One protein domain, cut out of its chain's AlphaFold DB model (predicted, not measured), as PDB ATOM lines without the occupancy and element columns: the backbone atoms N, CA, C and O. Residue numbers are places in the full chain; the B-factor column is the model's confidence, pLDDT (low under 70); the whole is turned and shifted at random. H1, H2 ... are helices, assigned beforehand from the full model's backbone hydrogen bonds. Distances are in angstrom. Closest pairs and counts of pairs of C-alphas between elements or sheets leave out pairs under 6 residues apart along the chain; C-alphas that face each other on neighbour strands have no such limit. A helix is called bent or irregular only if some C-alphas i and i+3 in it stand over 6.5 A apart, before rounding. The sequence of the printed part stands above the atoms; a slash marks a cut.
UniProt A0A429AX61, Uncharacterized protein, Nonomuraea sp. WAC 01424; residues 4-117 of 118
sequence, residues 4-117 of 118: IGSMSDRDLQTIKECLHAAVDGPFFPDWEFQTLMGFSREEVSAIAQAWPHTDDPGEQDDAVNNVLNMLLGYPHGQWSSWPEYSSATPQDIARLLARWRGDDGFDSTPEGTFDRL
ATOM      1  N   ILE A   4      -7.000 -62.013 -22.987       81.75
ATOM      2  CA  ILE A   4      -5.529 -61.909 -22.996       81.75
ATOM      3  C   ILE A   4      -4.858 -62.928 -23.922       81.75
ATOM      4  O   ILE A   4      -3.891 -62.588 -24.595       81.75
ATOM      5  N   GLY A   5      -5.362 -64.164 -23.993       81.56
ATOM      6  CA  GLY A   5      -4.725 -65.226 -24.780       81.56
ATOM      7  C   GLY A   5      -4.713 -64.975 -26.294       81.56
ATOM      8  O   GLY A   5      -3.929 -65.608 -26.998       81.56
ATOM      9  N   SER A   6      -5.567 -64.078 -26.796       84.50
ATOM     10  CA  SER A   6      -5.638 -63.693 -28.210       84.50
ATOM     11  C   SER A   6      -5.062 -62.303 -28.498       84.50
ATOM     12  O   SER A   6      -5.017 -61.902 -29.663       84.50
ATOM     13  N   MET A   7      -4.621 -61.566 -27.473       91.19
ATOM     14  CA  MET A   7      -4.086 -60.211 -27.621       91.19
ATOM     15  C   MET A   7      -2.630 -60.233 -28.090       91.19
ATOM     16  O   MET A   7      -1.824 -61.049 -27.645       91.19
ATOM     17  N   SER A   8      -2.276 -59.303 -28.979       94.44
ATOM     18  CA  SER A   8      -0.879 -59.081 -29.361       94.44
ATOM     19  C   SER A   8      -0.108 -58.321 -28.276       94.44
ATOM     20  O   SER A   8      -0.705 -57.615 -27.466       94.44
ATOM     21  N   ASP A   9       1.227 -58.358 -28.305       95.56
ATOM     22  CA  ASP A   9       2.057 -57.556 -27.385       95.56
ATOM     23  C   ASP A   9       1.728 -56.057 -27.458       95.56
ATOM     24  O   ASP A   9       1.747 -55.350 -26.450       95.56
ATOM     25  N   ARG A  10       1.374 -55.569 -28.655       95.25
ATOM     26  CA  ARG A  10       0.936 -54.186 -28.851       95.25
ATOM     27  C   ARG A  10      -0.399 -53.914 -28.168       95.25
ATOM     28  O   ARG A  10      -0.549 -52.857 -27.570       95.25
ATOM     29  N   ASP A  11      -1.341 -54.851 -28.238       96.31
ATOM     30  CA  ASP A  11      -2.626 -54.730 -27.548       96.31
ATOM     31  C   ASP A  11      -2.420 -54.673 -26.035       96.31
ATOM     32  O   ASP A  11      -2.932 -53.769 -25.381       96.31
ATOM     33  N   LEU A  12      -1.608 -55.581 -25.486       97.12
ATOM     34  CA  LEU A  12      -1.288 -55.607 -24.057       97.12
ATOM     35  C   LEU A  12      -0.610 -54.309 -23.602       97.12
ATOM     36  O   LEU A  12      -0.932 -53.794 -22.531       97.12
ATOM     37  N   GLN A  13       0.294 -53.761 -24.414       97.81
ATOM     38  CA  GLN A  13       0.938 -52.481 -24.137       97.81
ATOM     39  C   GLN A  13      -0.063 -51.316 -24.180       97.81
ATOM     40  O   GLN A  13      -0.068 -50.485 -23.275       97.81
ATOM     41  N   THR A  14      -0.953 -51.267 -25.175       98.00
ATOM     42  CA  THR A  14      -1.991 -50.228 -25.249       98.00
ATOM     43  C   THR A  14      -2.984 -50.325 -24.088       98.00
ATOM     44  O   THR A  14      -3.359 -49.293 -23.538       98.00
ATOM     45  N   ILE A  15      -3.367 -51.533 -23.657       98.12
ATOM     46  CA  ILE A  15      -4.201 -51.719 -22.458       98.12
ATOM     47  C   ILE A  15      -3.488 -51.151 -21.228       98.12
ATOM     48  O   ILE A  15      -4.089 -50.388 -20.477       98.12
ATOM     49  N   LYS A  16      -2.195 -51.455 -21.055       98.19
ATOM     50  CA  LYS A  16      -1.394 -50.923 -19.946       98.19
ATOM     51  C   LYS A  16      -1.379 -49.395 -19.925       98.19
ATOM     52  O   LYS A  16      -1.593 -48.793 -18.877       98.19
ATOM     53  N   GLU A  17      -1.144 -48.772 -21.076       98.50
ATOM     54  CA  GLU A  17      -1.166 -47.313 -21.224       98.50
ATOM     55  C   GLU A  17      -2.537 -46.729 -20.878       98.50
ATOM     56  O   GLU A  17      -2.605 -45.727 -20.178       98.50
ATOM     57  N   CYS A  18      -3.632 -47.375 -21.290       98.44
ATOM     58  CA  CYS A  18      -4.988 -46.936 -20.953       98.44
ATOM     59  C   CYS A  18      -5.288 -47.054 -19.450       98.44
ATOM     60  O   CYS A  18      -5.892 -46.146 -18.880       98.44
ATOM     61  N   LEU A  19      -4.846 -48.135 -18.796       98.50
ATOM     62  CA  LEU A  19      -4.975 -48.311 -17.345       98.50
ATOM     63  C   LEU A  19      -4.232 -47.202 -16.586       98.50
ATOM     64  O   LEU A  19      -4.805 -46.564 -15.704       98.50
ATOM     65  N   HIS A  20      -2.990 -46.907 -16.980       98.44
ATOM     66  CA  HIS A  20      -2.230 -45.794 -16.409       98.44
ATOM     67  C   HIS A  20      -2.844 -44.434 -16.734       98.44
ATOM     68  O   HIS A  20      -2.922 -43.584 -15.856       98.44
ATOM     69  N   ALA A  21      -3.347 -44.222 -17.951       98.19
ATOM     70  CA  ALA A  21      -4.047 -42.994 -18.308       98.19
ATOM     71  C   ALA A  21      -5.251 -42.760 -17.390       98.19
ATOM     72  O   ALA A  21      -5.430 -41.655 -16.889       98.19
ATOM     73  N   ALA A  22      -6.051 -43.792 -17.109       98.12
ATOM     74  CA  ALA A  22      -7.186 -43.663 -16.201       98.12
ATOM     75  C   ALA A  22      -6.751 -43.249 -14.783       98.12
ATOM     76  O   ALA A  22      -7.373 -42.366 -14.190       98.12
ATOM     77  N   VAL A  23      -5.682 -43.851 -14.257       98.12
ATOM     78  CA  VAL A  23      -5.213 -43.661 -12.873       98.12
ATOM     79  C   VAL A  23      -4.423 -42.365 -12.689       98.12
ATOM     80  O   VAL A  23      -4.688 -41.628 -11.741       98.12
ATOM     81  N   ASP A  24      -3.483 -42.087 -13.584       97.62
ATOM     82  CA  ASP A  24      -2.484 -41.020 -13.465       97.62
ATOM     83  C   ASP A  24      -2.853 -39.774 -14.295       97.62
ATOM     84  O   ASP A  24      -2.183 -38.739 -14.230       97.62
ATOM     85  N   GLY A  25      -3.895 -39.879 -15.123       96.50
ATOM     86  CA  GLY A  25      -4.306 -38.853 -16.072       96.50
ATOM     87  C   GLY A  25      -5.489 -37.993 -15.638       96.50
ATOM     88  O   GLY A  25      -6.268 -38.361 -14.759       96.50
ATOM     89  N   PRO A  26      -5.684 -36.840 -16.304       96.81
ATOM     90  CA  PRO A  26      -6.752 -35.897 -15.979       96.81
ATOM     91  C   PRO A  26      -8.133 -36.315 -16.526       96.81
ATOM     92  O   PRO A  26      -9.055 -35.502 -16.536       96.81
ATOM     93  N   PHE A  27      -8.288 -37.545 -17.031       96.56
ATOM     94  CA  PHE A  27      -9.475 -37.979 -17.781       96.56
ATOM     95  C   PHE A  27     -10.701 -38.211 -16.896       96.56
ATOM     96  O   PHE A  27     -11.825 -38.035 -17.356       96.56
ATOM     97  N   PHE A  28     -10.498 -38.569 -15.628       96.81
ATOM     98  CA  PHE A  28     -11.585 -38.899 -14.712       96.81
ATOM     99  C   PHE A  28     -11.397 -38.172 -13.381       96.81
ATOM    100  O   PHE A  28     -10.332 -38.310 -12.768       96.81
ATOM    101  N   PRO A  29     -12.399 -37.410 -12.907       95.19
ATOM    102  CA  PRO A  29     -12.311 -36.736 -11.622       95.19
ATOM    103  C   PRO A  29     -12.442 -37.738 -10.469       95.19
ATOM    104  O   PRO A  29     -13.227 -38.682 -10.536       95.19
ATOM    105  N   ASP A  30     -11.721 -37.496  -9.372       93.31
ATOM    106  CA  ASP A  30     -11.667 -38.427  -8.232       93.31
ATOM    107  C   ASP A  30     -13.040 -38.760  -7.644       93.31
ATOM    108  O   ASP A  30     -13.303 -39.908  -7.296       93.31
ATOM    109  N   TRP A  31     -13.936 -37.773  -7.568       95.56
ATOM    110  CA  TRP A  31     -15.261 -37.955  -6.974       95.56
ATOM    111  C   TRP A  31     -16.178 -38.875  -7.795       95.56
ATOM    112  O   TRP A  31     -17.120 -39.430  -7.233       95.56
ATOM    113  N   GLU A  32     -15.922 -39.036  -9.097       95.44
ATOM    114  CA  GLU A  32     -16.749 -39.845 -10.005       95.44
ATOM    115  C   GLU A  32     -16.059 -41.151 -10.418       95.44
ATOM    116  O   GLU A  32     -16.712 -42.054 -10.938       95.44
ATOM    117  N   PHE A  33     -14.752 -41.280 -10.159       97.00
ATOM    118  CA  PHE A  33     -13.930 -42.391 -10.636       97.00
ATOM    119  C   PHE A  33     -14.553 -43.754 -10.320       97.00
ATOM    120  O   PHE A  33     -14.774 -44.559 -11.223       97.00
ATOM    121  N   GLN A  34     -14.922 -43.983  -9.056       96.75
ATOM    122  CA  GLN A  34     -15.516 -45.251  -8.634       96.75
ATOM    123  C   GLN A  34     -16.874 -45.523  -9.288       96.75
ATOM    124  O   GLN A  34     -17.191 -46.670  -9.591       96.75
ATOM    125  N   THR A  35     -17.675 -44.488  -9.538       96.00
ATOM    126  CA  THR A  35     -18.968 -44.636 -10.216       96.00
ATOM    127  C   THR A  35     -18.799 -44.990 -11.692       96.00
ATOM    128  O   THR A  35     -19.554 -45.817 -12.196       96.00
ATOM    129  N   LEU A  36     -17.810 -44.407 -12.374       95.06
ATOM    130  CA  LEU A  36     -17.534 -44.684 -13.789       95.06
ATOM    131  C   LEU A  36     -16.872 -46.047 -13.994       95.06
ATOM    132  O   LEU A  36     -17.201 -46.757 -14.941       95.06
ATOM    133  N   MET A  37     -15.935 -46.407 -13.115       95.12
ATOM    134  CA  MET A  37     -15.117 -47.609 -13.277       95.12
ATOM    135  C   MET A  37     -15.718 -48.842 -12.607       95.12
ATOM    136  O   MET A  37     -15.407 -49.953 -13.019       95.12
ATOM    137  N   GLY A  38     -16.538 -48.676 -11.564       96.69
ATOM    138  CA  GLY A  38     -16.903 -49.768 -10.653       96.69
ATOM    139  C   GLY A  38     -15.784 -50.150  -9.671       96.69
ATOM    140  O   GLY A  38     -15.991 -51.024  -8.838       96.69
ATOM    141  N   PHE A  39     -14.642 -49.456  -9.740       97.75
ATOM    142  CA  PHE A  39     -13.425 -49.682  -8.961       97.75
ATOM    143  C   PHE A  39     -12.896 -48.361  -8.414       97.75
ATOM    144  O   PHE A  39     -12.991 -47.322  -9.069       97.75
ATOM    145  N   SER A  40     -12.294 -48.389  -7.233       97.50
ATOM    146  CA  SER A  40     -11.483 -47.285  -6.726       97.50
ATOM    147  C   SER A  40     -10.253 -47.038  -7.608       97.50
ATOM    148  O   SER A  40      -9.802 -47.908  -8.359       97.50
ATOM    149  N   ARG A  41      -9.680 -45.833  -7.510       97.69
ATOM    150  CA  ARG A  41      -8.460 -45.478  -8.250       97.69
ATOM    151  C   ARG A  41      -7.287 -46.359  -7.819       97.69
ATOM    152  O   ARG A  41      -6.454 -46.725  -8.643       97.69
ATOM    153  N   GLU A  42      -7.247 -46.734  -6.545       97.56
ATOM    154  CA  GLU A  42      -6.248 -47.621  -5.961       97.56
ATOM    155  C   GLU A  42      -6.347 -49.052  -6.509       97.56
ATOM    156  O   GLU A  42      -5.317 -49.629  -6.852       97.56
ATOM    157  N   GLU A  43      -7.556 -49.602  -6.652       97.62
ATOM    158  CA  GLU A  43      -7.779 -50.929  -7.252       97.62
ATOM    159  C   GLU A  43      -7.323 -50.954  -8.717       97.62
ATOM    160  O   GLU A  43      -6.521 -51.805  -9.105       97.62
ATOM    161  N   VAL A  44      -7.718 -49.955  -9.518       98.06
ATOM    162  CA  VAL A  44      -7.257 -49.851 -10.915       98.06
ATOM    163  C   VAL A  44      -5.739 -49.647 -10.982       98.06
ATOM    164  O   VAL A  44      -5.085 -50.217 -11.855       98.06
ATOM    165  N   SER A  45      -5.144 -48.895 -10.049       98.00
ATOM    166  CA  SER A  45      -3.685 -48.730  -9.960       98.00
ATOM    167  C   SER A  45      -2.972 -50.053  -9.675       98.00
ATOM    168  O   SER A  45      -1.957 -50.350 -10.307       98.00
ATOM    169  N   ALA A  46      -3.501 -50.874  -8.766       97.75
ATOM    170  CA  ALA A  46      -2.942 -52.188  -8.465       97.75
ATOM    171  C   ALA A  46      -2.987 -53.109  -9.696       97.75
ATOM    172  O   ALA A  46      -1.979 -53.736 -10.034       97.75
ATOM    173  N   ILE A  47      -4.110 -53.112 -10.420       97.69
ATOM    174  CA  ILE A  47      -4.262 -53.855 -11.679       97.69
ATOM    175  C   ILE A  47      -3.269 -53.347 -12.736       97.69
ATOM    176  O   ILE A  47      -2.584 -54.150 -13.369       97.69
ATOM    177  N   ALA A  48      -3.124 -52.028 -12.897       97.62
ATOM    178  CA  ALA A  48      -2.184 -51.421 -13.843       97.62
ATOM    179  C   ALA A  48      -0.724 -51.821 -13.565       97.62
ATOM    180  O   ALA A  48       0.042 -52.101 -14.492       97.62
ATOM    181  N   GLN A  49      -0.340 -51.888 -12.287       97.56
ATOM    182  CA  GLN A  49       1.005 -52.277 -11.858       97.56
ATOM    183  C   GLN A  49       1.285 -53.769 -12.067       97.56
ATOM    184  O   GLN A  49       2.399 -54.129 -12.454       97.56
ATOM    185  N   ALA A  50       0.293 -54.631 -11.827       96.75
ATOM    186  CA  ALA A  50       0.417 -56.078 -11.998       96.75
ATOM    187  C   ALA A  50       0.307 -56.528 -13.467       96.75
ATOM    188  O   ALA A  50       0.774 -57.614 -13.818       96.75
ATOM    189  N   TRP A  51      -0.273 -55.694 -14.336       96.81
ATOM    190  CA  TRP A  51      -0.564 -56.029 -15.728       96.81
ATOM    191  C   TRP A  51       0.663 -56.555 -16.509       96.81
ATOM    192  O   TRP A  51       1.728 -55.924 -16.486       96.81
ATOM    193  N   PRO A  52       0.523 -57.663 -17.273       95.69
ATOM    194  CA  PRO A  52      -0.716 -58.403 -17.571       95.69
ATOM    195  C   PRO A  52      -1.060 -59.524 -16.576       95.69
ATOM    196  O   PRO A  52      -2.013 -60.270 -16.797       95.69
ATOM    197  N   HIS A  53      -0.299 -59.680 -15.494       94.38
ATOM    198  CA  HIS A  53      -0.545 -60.718 -14.497       94.38
ATOM    199  C   HIS A  53      -1.738 -60.362 -13.601       94.38
ATOM    200  O   HIS A  53      -1.985 -59.192 -13.316       94.38
ATOM    201  N   THR A  54      -2.477 -61.378 -13.156       92.00
ATOM    202  CA  THR A  54      -3.555 -61.229 -12.173       92.00
ATOM    203  C   THR A  54      -3.768 -62.530 -11.412       92.00
ATOM    204  O   THR A  54      -3.581 -63.617 -11.969       92.00
ATOM    205  N   ASP A  55      -4.195 -62.399 -10.161       90.25
ATOM    206  CA  ASP A  55      -4.724 -63.498  -9.354       90.25
ATOM    207  C   ASP A  55      -6.259 -63.601  -9.468       90.25
ATOM    208  O   ASP A  55      -6.822 -64.664  -9.203       90.25
ATOM    209  N   ASP A  56      -6.925 -62.534  -9.931       93.62
ATOM    210  CA  ASP A  56      -8.362 -62.481 -10.217       93.62
ATOM    211  C   ASP A  56      -8.616 -62.079 -11.687       93.62
ATOM    212  O   ASP A  56      -8.557 -60.899 -12.056       93.62
ATOM    213  N   PRO A  57      -8.863 -63.058 -12.576       91.94
ATOM    214  CA  PRO A  57      -9.164 -62.785 -13.976       91.94
ATOM    215  C   PRO A  57     -10.498 -62.071 -14.212       91.94
ATOM    216  O   PRO A  57     -10.639 -61.437 -15.251       91.94
ATOM    217  N   GLY A  58     -11.476 -62.202 -13.308       93.06
ATOM    218  CA  GLY A  58     -12.779 -61.549 -13.456       93.06
ATOM    219  C   GLY A  58     -12.671 -60.057 -13.173       93.06
ATOM    220  O   GLY A  58     -13.089 -59.243 -13.989       93.06
ATOM    221  N   GLU A  59     -12.005 -59.709 -12.072       94.62
ATOM    222  CA  GLU A  59     -11.732 -58.318 -11.706       94.62
ATOM    223  C   GLU A  59     -10.914 -57.593 -12.785       94.62
ATOM    224  O   GLU A  59     -11.241 -56.477 -13.193       94.62
ATOM    225  N   GLN A  60      -9.876 -58.259 -13.304       95.25
ATOM    226  CA  GLN A  60      -9.056 -57.717 -14.383       95.25
ATOM    227  C   GLN A  60      -9.872 -57.497 -15.669       95.25
ATOM    228  O   GLN A  60      -9.666 -56.490 -16.349       95.25
ATOM    229  N   ASP A  61     -10.785 -58.415 -16.005       95.50
ATOM    230  CA  ASP A  61     -11.635 -58.298 -17.193       95.50
ATOM    231  C   ASP A  61     -12.569 -57.089 -17.116       95.50
ATOM    232  O   ASP A  61     -12.584 -56.257 -18.032       95.50
ATOM    233  N   ASP A  62     -13.262 -56.942 -15.988       96.31
ATOM    234  CA  ASP A  62     -14.167 -55.824 -15.733       96.31
ATOM    235  C   ASP A  62     -13.419 -54.484 -15.744       96.31
ATOM    236  O   ASP A  62     -13.853 -53.532 -16.403       96.31
ATOM    237  N   ALA A  63     -12.261 -54.400 -15.082       97.50
ATOM    238  CA  ALA A  63     -11.470 -53.173 -15.020       97.50
ATOM    239  C   ALA A  63     -10.961 -52.735 -16.401       97.50
ATOM    240  O   ALA A  63     -11.103 -51.565 -16.772       97.50
ATOM    241  N   VAL A  64     -10.411 -53.662 -17.197       97.62
ATOM    242  CA  VAL A  64      -9.936 -53.361 -18.558       97.62
ATOM    243  C   VAL A  64     -11.097 -52.928 -19.448       97.62
ATOM    244  O   VAL A  64     -11.001 -51.900 -20.124       97.62
ATOM    245  N   ASN A  65     -12.213 -53.661 -19.429       96.38
ATOM    246  CA  ASN A  65     -13.391 -53.305 -20.212       96.38
ATOM    247  C   ASN A  65     -13.914 -51.909 -19.843       96.38
ATOM    248  O   ASN A  65     -14.187 -51.105 -20.738       96.38
ATOM    249  N   ASN A  66     -14.031 -51.604 -18.549       97.31
ATOM    250  CA  ASN A  66     -14.583 -50.335 -18.082       97.31
ATOM    251  C   ASN A  66     -13.662 -49.163 -18.419       97.31
ATOM    252  O   ASN A  66     -14.144 -48.164 -18.951       97.31
ATOM    253  N   VAL A  67     -12.348 -49.299 -18.222       98.19
ATOM    254  CA  VAL A  67     -11.375 -48.251 -18.568       98.19
ATOM    255  C   VAL A  67     -11.406 -47.930 -20.062       98.19
ATOM    256  O   VAL A  67     -11.563 -46.766 -20.435       98.19
ATOM    257  N   LEU A  68     -11.311 -48.942 -20.929       97.19
ATOM    258  CA  LEU A  68     -11.339 -48.734 -22.380       97.19
ATOM    259  C   LEU A  68     -12.667 -48.115 -22.839       97.19
ATOM    260  O   LEU A  68     -12.686 -47.242 -23.705       97.19
ATOM    261  N   ASN A  69     -13.783 -48.552 -22.252       95.94
ATOM    262  CA  ASN A  69     -15.112 -48.048 -22.576       95.94
ATOM    263  C   ASN A  69     -15.312 -46.598 -22.107       95.94
ATOM    264  O   ASN A  69     -15.828 -45.779 -22.863       95.94
ATOM    265  N   MET A  70     -14.885 -46.263 -20.887       96.62
ATOM    266  CA  MET A  70     -15.031 -44.919 -20.322       96.62
ATOM    267  C   MET A  70     -14.098 -43.903 -20.983       96.62
ATOM    268  O   MET A  70     -14.522 -42.775 -21.201       96.62
ATOM    269  N   LEU A  71     -12.883 -44.283 -21.392       95.69
ATOM    270  CA  LEU A  71     -11.995 -43.400 -22.165       95.69
ATOM    271  C   LEU A  71     -12.584 -42.997 -23.528       95.69
ATOM    272  O   LEU A  71     -12.191 -41.983 -24.093       95.69
ATOM    273  N   LEU A  72     -13.515 -43.782 -24.071       92.94
ATOM    274  CA  LEU A  72     -14.209 -43.460 -25.317       92.94
ATOM    275  C   LEU A  72     -15.540 -42.744 -25.073       92.94
ATOM    276  O   LEU A  72     -15.861 -41.794 -25.782       92.94
ATOM    277  N   GLY A  73     -16.323 -43.212 -24.098       89.56
ATOM    278  CA  GLY A  73     -17.705 -42.774 -23.902       89.56
ATOM    279  C   GLY A  73     -17.888 -41.619 -22.917       89.56
ATOM    280  O   GLY A  73     -18.864 -40.880 -23.025       89.56
ATOM    281  N   TYR A  74     -16.983 -41.439 -21.953       91.69
ATOM    282  CA  TYR A  74     -17.096 -40.348 -20.985       91.69
ATOM    283  C   TYR A  74     -16.540 -39.048 -21.590       91.69
ATOM    284  O   TYR A  74     -15.408 -39.036 -22.080       91.69
ATOM    285  N   PRO A  75     -17.283 -37.926 -21.549       91.06
ATOM    286  CA  PRO A  75     -16.887 -36.675 -22.191       91.06
ATOM    287  C   PRO A  75     -15.818 -35.917 -21.382       91.06
ATOM    288  O   PRO A  75     -16.022 -34.783 -20.956       91.06
ATOM    289  N   HIS A  76     -14.645 -36.520 -21.192       90.44
ATOM    290  CA  HIS A  76     -13.565 -35.958 -20.376       90.44
ATOM    291  C   HIS A  76     -12.945 -34.678 -20.957       90.44
ATOM    292  O   HIS A  76     -12.349 -33.894 -20.228       90.44
ATOM    293  N   GLY A  77     -13.005 -34.462 -22.275       91.31
ATOM    294  CA  GLY A  77     -12.458 -33.264 -22.935       91.31
ATOM    295  C   GLY A  77     -10.922 -33.149 -22.955       91.31
ATOM    296  O   GLY A  77     -10.391 -32.278 -23.636       91.31
ATOM    297  N   GLN A  78     -10.197 -34.045 -22.279       94.06
ATOM    298  CA  GLN A  78      -8.729 -34.013 -22.138       94.06
ATOM    299  C   GLN A  78      -7.916 -34.654 -23.283       94.06
ATOM    300  O   GLN A  78      -6.792 -35.111 -23.072       94.06
ATOM    301  N   TRP A  79      -8.433 -34.698 -24.515       93.12
ATOM    302  CA  TRP A  79      -7.703 -35.311 -25.642       93.12
ATOM    303  C   TRP A  79      -6.380 -34.609 -25.981       93.12
ATOM    304  O   TRP A  79      -5.487 -35.232 -26.545       93.12
ATOM    305  N   SER A  80      -6.216 -33.339 -25.603       94.44
ATOM    306  CA  SER A  80      -4.944 -32.622 -25.751       94.44
ATOM    307  C   SER A  80      -3.819 -33.190 -24.883       94.44
ATOM    308  O   SER A  80      -2.665 -33.101 -25.287       94.44
ATOM    309  N   SER A  81      -4.143 -33.772 -23.724       96.31
ATOM    310  CA  SER A  81      -3.171 -34.384 -22.805       96.31
ATOM    311  C   SER A  81      -2.904 -35.857 -23.117       96.31
ATOM    312  O   SER A  81      -1.923 -36.416 -22.645       96.31
ATOM    313  N   TRP A  82      -3.747 -36.496 -23.936       96.38
ATOM    314  CA  TRP A  82      -3.633 -37.915 -24.285       96.38
ATOM    315  C   TRP A  82      -2.241 -38.361 -24.783       96.38
ATOM    316  O   TRP A  82      -1.776 -39.405 -24.319       96.38
ATOM    317  N   PRO A  83      -1.519 -37.593 -25.630       97.00
ATOM    318  CA  PRO A  83      -0.195 -37.995 -26.117       97.00
ATOM    319  C   PRO A  83       0.876 -38.179 -25.029       97.00
ATOM    320  O   PRO A  83       1.913 -38.775 -25.309       97.00
ATOM    321  N   GLU A  84       0.654 -37.672 -23.811       97.56
ATOM    322  CA  GLU A  84       1.547 -37.884 -22.662       97.56
ATOM    323  C   GLU A  84       1.402 -39.291 -22.060       97.56
ATOM    324  O   GLU A  84       2.333 -39.788 -21.429       97.56
ATOM    325  N   TYR A  85       0.253 -39.942 -22.279       97.50
ATOM    326  CA  TYR A  85      -0.110 -41.220 -21.659       97.50
ATOM    327  C   TYR A  85      -0.114 -42.386 -22.648       97.50
ATOM    328  O   TYR A  85       0.225 -43.507 -22.273       97.50
ATOM    329  N   SER A  86      -0.485 -42.148 -23.908       96.56
ATOM    330  CA  SER A  86      -0.500 -43.194 -24.931       96.56
ATOM    331  C   SER A  86      -0.310 -42.637 -26.336       96.56
ATOM    332  O   SER A  86      -0.738 -41.535 -26.675       96.56
ATOM    333  N   SER A  87       0.291 -43.462 -27.194       95.81
ATOM    334  CA  SER A  87       0.365 -43.209 -28.637       95.81
ATOM    335  C   SER A  87      -0.856 -43.720 -29.413       95.81
ATOM    336  O   SER A  87      -0.981 -43.440 -30.607       95.81
ATOM    337  N   ALA A  88      -1.746 -44.480 -28.768       95.88
ATOM    338  CA  ALA A  88      -2.939 -45.027 -29.399       95.88
ATOM    339  C   ALA A  88      -3.927 -43.913 -29.756       95.88
ATOM    340  O   ALA A  88      -4.114 -42.968 -29.003       95.88
ATOM    341  N   THR A  89      -4.599 -44.014 -30.894       94.38
ATOM    342  CA  THR A  89      -5.704 -43.105 -31.222       94.38
ATOM    343  C   THR A  89      -7.014 -43.603 -30.600       94.38
ATOM    344  O   THR A  89      -7.131 -44.799 -30.317       94.38
ATOM    345  N   PRO A  90      -8.058 -42.763 -30.470       92.25
ATOM    346  CA  PRO A  90      -9.392 -43.240 -30.086       92.25
ATOM    347  C   PRO A  90      -9.889 -44.407 -30.957       92.25
ATOM    348  O   PRO A  90     -10.531 -45.334 -30.468       92.25
ATOM    349  N   GLN A  91      -9.535 -44.414 -32.247       91.06
ATOM    350  CA  GLN A  91      -9.879 -45.508 -33.151       91.06
ATOM    351  C   GLN A  91      -9.129 -46.808 -32.812       91.06
ATOM    352  O   GLN A  91      -9.705 -47.892 -32.919       91.06
ATOM    353  N   ASP A  92      -7.869 -46.722 -32.381       94.25
ATOM    354  CA  ASP A  92      -7.104 -47.888 -31.927       94.25
ATOM    355  C   ASP A  92      -7.701 -48.476 -30.644       94.25
ATOM    356  O   ASP A  92      -7.887 -49.691 -30.567       94.25
ATOM    357  N   ILE A  93      -8.085 -47.620 -29.687       94.94
ATOM    358  CA  ILE A  93      -8.750 -48.020 -28.435       94.94
ATOM    359  C   ILE A  93     -10.098 -48.689 -28.738       94.94
ATOM    360  O   ILE A  93     -10.401 -49.744 -28.189       94.94
ATOM    361  N   ALA A  94     -10.891 -48.147 -29.668       93.50
ATOM    362  CA  ALA A  94     -12.183 -48.727 -30.046       93.50
ATOM    363  C   ALA A  94     -12.050 -50.115 -30.697       93.50
ATOM    364  O   ALA A  94     -12.847 -51.018 -30.420       93.50
ATOM    365  N   ARG A  95     -11.028 -50.301 -31.542       91.81
ATOM    366  CA  ARG A  95     -10.690 -51.602 -32.138       91.81
ATOM    367  C   ARG A  95     -10.202 -52.590 -31.086       91.81
ATOM    368  O   ARG A  95     -10.554 -53.765 -31.152       91.81
ATOM    369  N   LEU A  96      -9.381 -52.123 -30.150       94.38
ATOM    370  CA  LEU A  96      -8.880 -52.919 -29.035       94.38
ATOM    371  C   LEU A  96     -10.024 -53.382 -28.130       94.38
ATOM    372  O   LEU A  96     -10.118 -54.570 -27.855       94.38
ATOM    373  N   LEU A  97     -10.939 -52.486 -27.756       93.69
ATOM    374  CA  LEU A  97     -12.125 -52.817 -26.965       93.69
ATOM    375  C   LEU A  97     -13.014 -53.856 -27.660       93.69
ATOM    376  O   LEU A  97     -13.517 -54.767 -27.012       93.69
ATOM    377  N   ALA A  98     -13.192 -53.753 -28.980       91.75
ATOM    378  CA  ALA A  98     -13.943 -54.758 -29.729       91.75
ATOM    379  C   ALA A  98     -13.267 -56.137 -29.658       91.75
ATOM    380  O   ALA A  98     -13.914 -57.116 -29.298       91.75
ATOM    381  N   ARG A  99     -11.950 -56.205 -29.904       91.31
ATOM    382  CA  ARG A  99     -11.189 -57.457 -29.751       91.31
ATOM    383  C   ARG A  99     -11.260 -58.003 -28.327       91.31
ATOM    384  O   ARG A  99     -11.417 -59.207 -28.162       91.31
ATOM    385  N   TRP A 100     -11.170 -57.130 -27.325       92.56
ATOM    386  CA  TRP A 100     -11.275 -57.499 -25.914       92.56
ATOM    387  C   TRP A 100     -12.607 -58.192 -25.609       92.56
ATOM    388  O   TRP A 100     -12.626 -59.249 -24.990       92.56
ATOM    389  N   ARG A 101     -13.717 -57.652 -26.124       91.25
ATOM    390  CA  ARG A 101     -15.066 -58.218 -25.958       91.25
ATOM    391  C   ARG A 101     -15.341 -59.468 -26.802       91.25
ATOM    392  O   ARG A 101     -16.404 -60.063 -26.659       91.25
ATOM    393  N   GLY A 102     -14.419 -59.860 -27.683       87.06
ATOM    394  CA  GLY A 102     -14.661 -60.911 -28.674       87.06
ATOM    395  C   GLY A 102     -15.618 -60.485 -29.794       87.06
ATOM    396  O   GLY A 102     -16.228 -61.338 -30.431       87.06
ATOM    397  N   ASP A 103     -15.768 -59.178 -30.030       78.31
ATOM    398  CA  ASP A 103     -16.508 -58.648 -31.174       78.31
ATOM    399  C   ASP A 103     -15.606 -58.664 -32.417       78.31
ATOM    400  O   ASP A 103     -14.904 -57.697 -32.733       78.31
ATOM    401  N   ASP A 104     -15.672 -59.760 -33.170       60.47
ATOM    402  CA  ASP A 104     -14.997 -59.932 -34.467       60.47
ATOM    403  C   ASP A 104     -15.478 -58.914 -35.524       60.47
ATOM    404  O   ASP A 104     -14.853 -58.725 -36.569       60.47
ATOM    405  N   GLY A 105     -16.622 -58.274 -35.264       54.25
ATOM    406  CA  GLY A 105     -17.365 -57.425 -36.189       54.25
ATOM    407  C   GLY A 105     -17.161 -55.925 -36.000       54.25
ATOM    408  O   GLY A 105     -18.089 -55.178 -36.297       54.25
ATOM    409  N   PHE A 106     -16.010 -55.461 -35.488       56.59
ATOM    410  CA  PHE A 106     -15.756 -54.017 -35.400       56.59
ATOM    411  C   PHE A 106     -15.919 -53.362 -36.774       56.59
ATOM    412  O   PHE A 106     -15.076 -53.526 -37.662       56.59
ATOM    413  N   ASP A 107     -16.989 -52.583 -36.924       60.41
ATOM    414  CA  ASP A 107     -17.157 -51.754 -38.098       60.41
ATOM    415  C   ASP A 107     -16.168 -50.589 -38.024       60.41
ATOM    416  O   ASP A 107     -16.325 -49.625 -37.275       60.41
ATOM    417  N   SER A 108     -15.097 -50.725 -38.803       53.62
ATOM    418  CA  SER A 108     -14.036 -49.727 -38.908       53.62
ATOM    419  C   SER A 108     -14.438 -48.459 -39.660       53.62
ATOM    420  O   SER A 108     -13.606 -47.553 -39.787       53.62
ATOM    421  N   THR A 109     -15.675 -48.388 -40.159       60.03
ATOM    422  CA  THR A 109     -16.218 -47.171 -40.750       60.03
ATOM    423  C   THR A 109     -16.291 -46.039 -39.717       60.03
ATOM    424  O   THR A 109     -16.319 -46.263 -38.498       60.03
ATOM    425  N   PRO A 110     -16.331 -44.782 -40.193       49.84
ATOM    426  CA  PRO A 110     -16.626 -43.650 -39.331       49.84
ATOM    427  C   PRO A 110     -17.934 -43.848 -38.556       49.84
ATOM    428  O   PRO A 110     -17.979 -43.480 -37.393       49.84
ATOM    429  N   GLU A 111     -18.956 -44.476 -39.145       52.41
ATOM    430  CA  GLU A 111     -20.255 -44.719 -38.499       52.41
ATOM    431  C   GLU A 111     -20.132 -45.621 -37.267       52.41
ATOM    432  O   GLU A 111     -20.529 -45.200 -36.185       52.41
ATOM    433  N   GLY A 112     -19.459 -46.774 -37.365       57.38
ATOM    434  CA  GLY A 112     -19.220 -47.640 -36.200       57.38
ATOM    435  C   GLY A 112     -18.368 -46.989 -35.102       57.38
ATOM    436  O   GLY A 112     -18.505 -47.305 -33.918       57.38
ATOM    437  N   THR A 113     -17.507 -46.039 -35.479       52.44
ATOM    438  CA  THR A 113     -16.718 -45.235 -34.533       52.44
ATOM    439  C   THR A 113     -17.569 -44.142 -33.878       52.44
ATOM    440  O   THR A 113     -17.500 -43.963 -32.667       52.44
ATOM    441  N   PHE A 114     -18.395 -43.429 -34.648       54.50
ATOM    442  CA  PHE A 114     -19.251 -42.348 -34.157       54.50
ATOM    443  C   PHE A 114     -20.429 -42.857 -33.324       54.50
ATOM    444  O   PHE A 114     -20.761 -42.205 -32.342       54.50
ATOM    445  N   ASP A 115     -21.011 -44.016 -33.640       55.72
ATOM    446  CA  ASP A 115     -22.115 -44.610 -32.868       55.72
ATOM    447  C   ASP A 115     -21.703 -45.021 -31.448       55.72
ATOM    448  O   ASP A 115     -22.547 -45.128 -30.564       55.72
ATOM    449  N   ARG A 116     -20.402 -45.209 -31.199       52.34
ATOM    450  CA  ARG A 116     -19.858 -45.448 -29.851       52.34
ATOM    451  C   ARG A 116     -19.475 -44.170 -29.103       52.34
ATOM    452  O   ARG A 116     -19.250 -44.233 -27.901       52.34
ATOM    453  N   LEU A 117     -19.364 -43.046 -29.809       45.12
ATOM    454  CA  LEU A 117     -18.980 -41.737 -29.268       45.12
ATOM    455  C   LEU A 117     -20.187 -40.787 -29.126       45.12
ATOM    456  O   LEU A 117     -19.990 -39.593 -28.897       45.12
TER     457      LEU A 117
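What this domain is: This is residues 4 to 117 of the 118 residues of an uncharacterized protein of Nonomuraea sp. WAC 01424 (UniProt A0A429AX61). This is a compact cluster of helices built round H4, with H5 folded back beside H4 as a hairpin, H1 crossing H4 nearly at right angles and H2 packed on it. H3 runs side by side with H1, the opposite way; the short H6 lies far out at one end, near H5, and a long stretch without a named element, residues 74 to 89, passes along the outside from H4 to H5. The printed part has 114 residues, with six named helices in the order H1 to H6 and no named strand: the class is all helix. It is compact, with a radius of gyration of the C-alphas of 13.3 A and spans of 36 by 33 by 24 A.

Where its parts are: Find C-alpha 9 at (2.057, -57.556, -27.385); from there H1, residues 9 to 24, runs 22.1 A to C-alpha 24 at (-2.484, -41.020, -13.465). Next come H2, residues 30 to 37, 11.0 A, and H3, residues 41 to 50, 14.3 A. H2 is irregular: C-alphas 31 and 34 are 7.5 A apart. H4, residues 57 to 73, is the longest at 23.9 A. H5 follows at residues 90 to 100, 15.0 A, and H6, residues 110 to 114, 5.9 A, ends with C-alpha 114 at (-19.251, -42.348, -34.157).

How they stand to each other: Start at the hub, H4, which touches H1, H2, H3 and H5. With residues 64 to 71 alone it touches H1, about perpendicular at 73 degrees; the closest C-alphas, of Leu 19 and Val 67, are 6.5 A apart. H4 and H5 form a helical hairpin at a shallow tilt of 28 degrees, opposite ways, closest at the C-alphas of Leu 68 and Leu 97, 6.2 A. H2 touches H4 at a steep tilt of 66 degrees, with the C-alphas of Met 37 and Asn 66 closest at 5.6 A. H3 and H4 only just touch, with 3 pairs of C-alphas within 8 A, the closest those of Ile 47 and Gln 60, 6.7 A. H1, with residues 16 to 23 alone, touches H3 at a shallow tilt of 29 degrees, opposite ways; the C-alphas of Leu 19 and Ala 48 are closest at 5.5 A. H6 is close to H5 but not clearly touching, the C-alphas of Gln 91 and Thr 113 being closest at 7.0 A. In H1, H3, H5 and H6 every O i to N i+4 pair is within hydrogen-bond range; in H2 2 of 4 are, in H4 12 of 13.

The domain as a whole: The C-alphas farthest apart, of Asp 55 and Glu 111, are 38.0 A apart. The printed part has no cut, and the link from H4 to H5 is long, with 16 residues. Look for low confidence at residues 104 to 117, with pLDDT under 70; the mean of the printed part is 89.9.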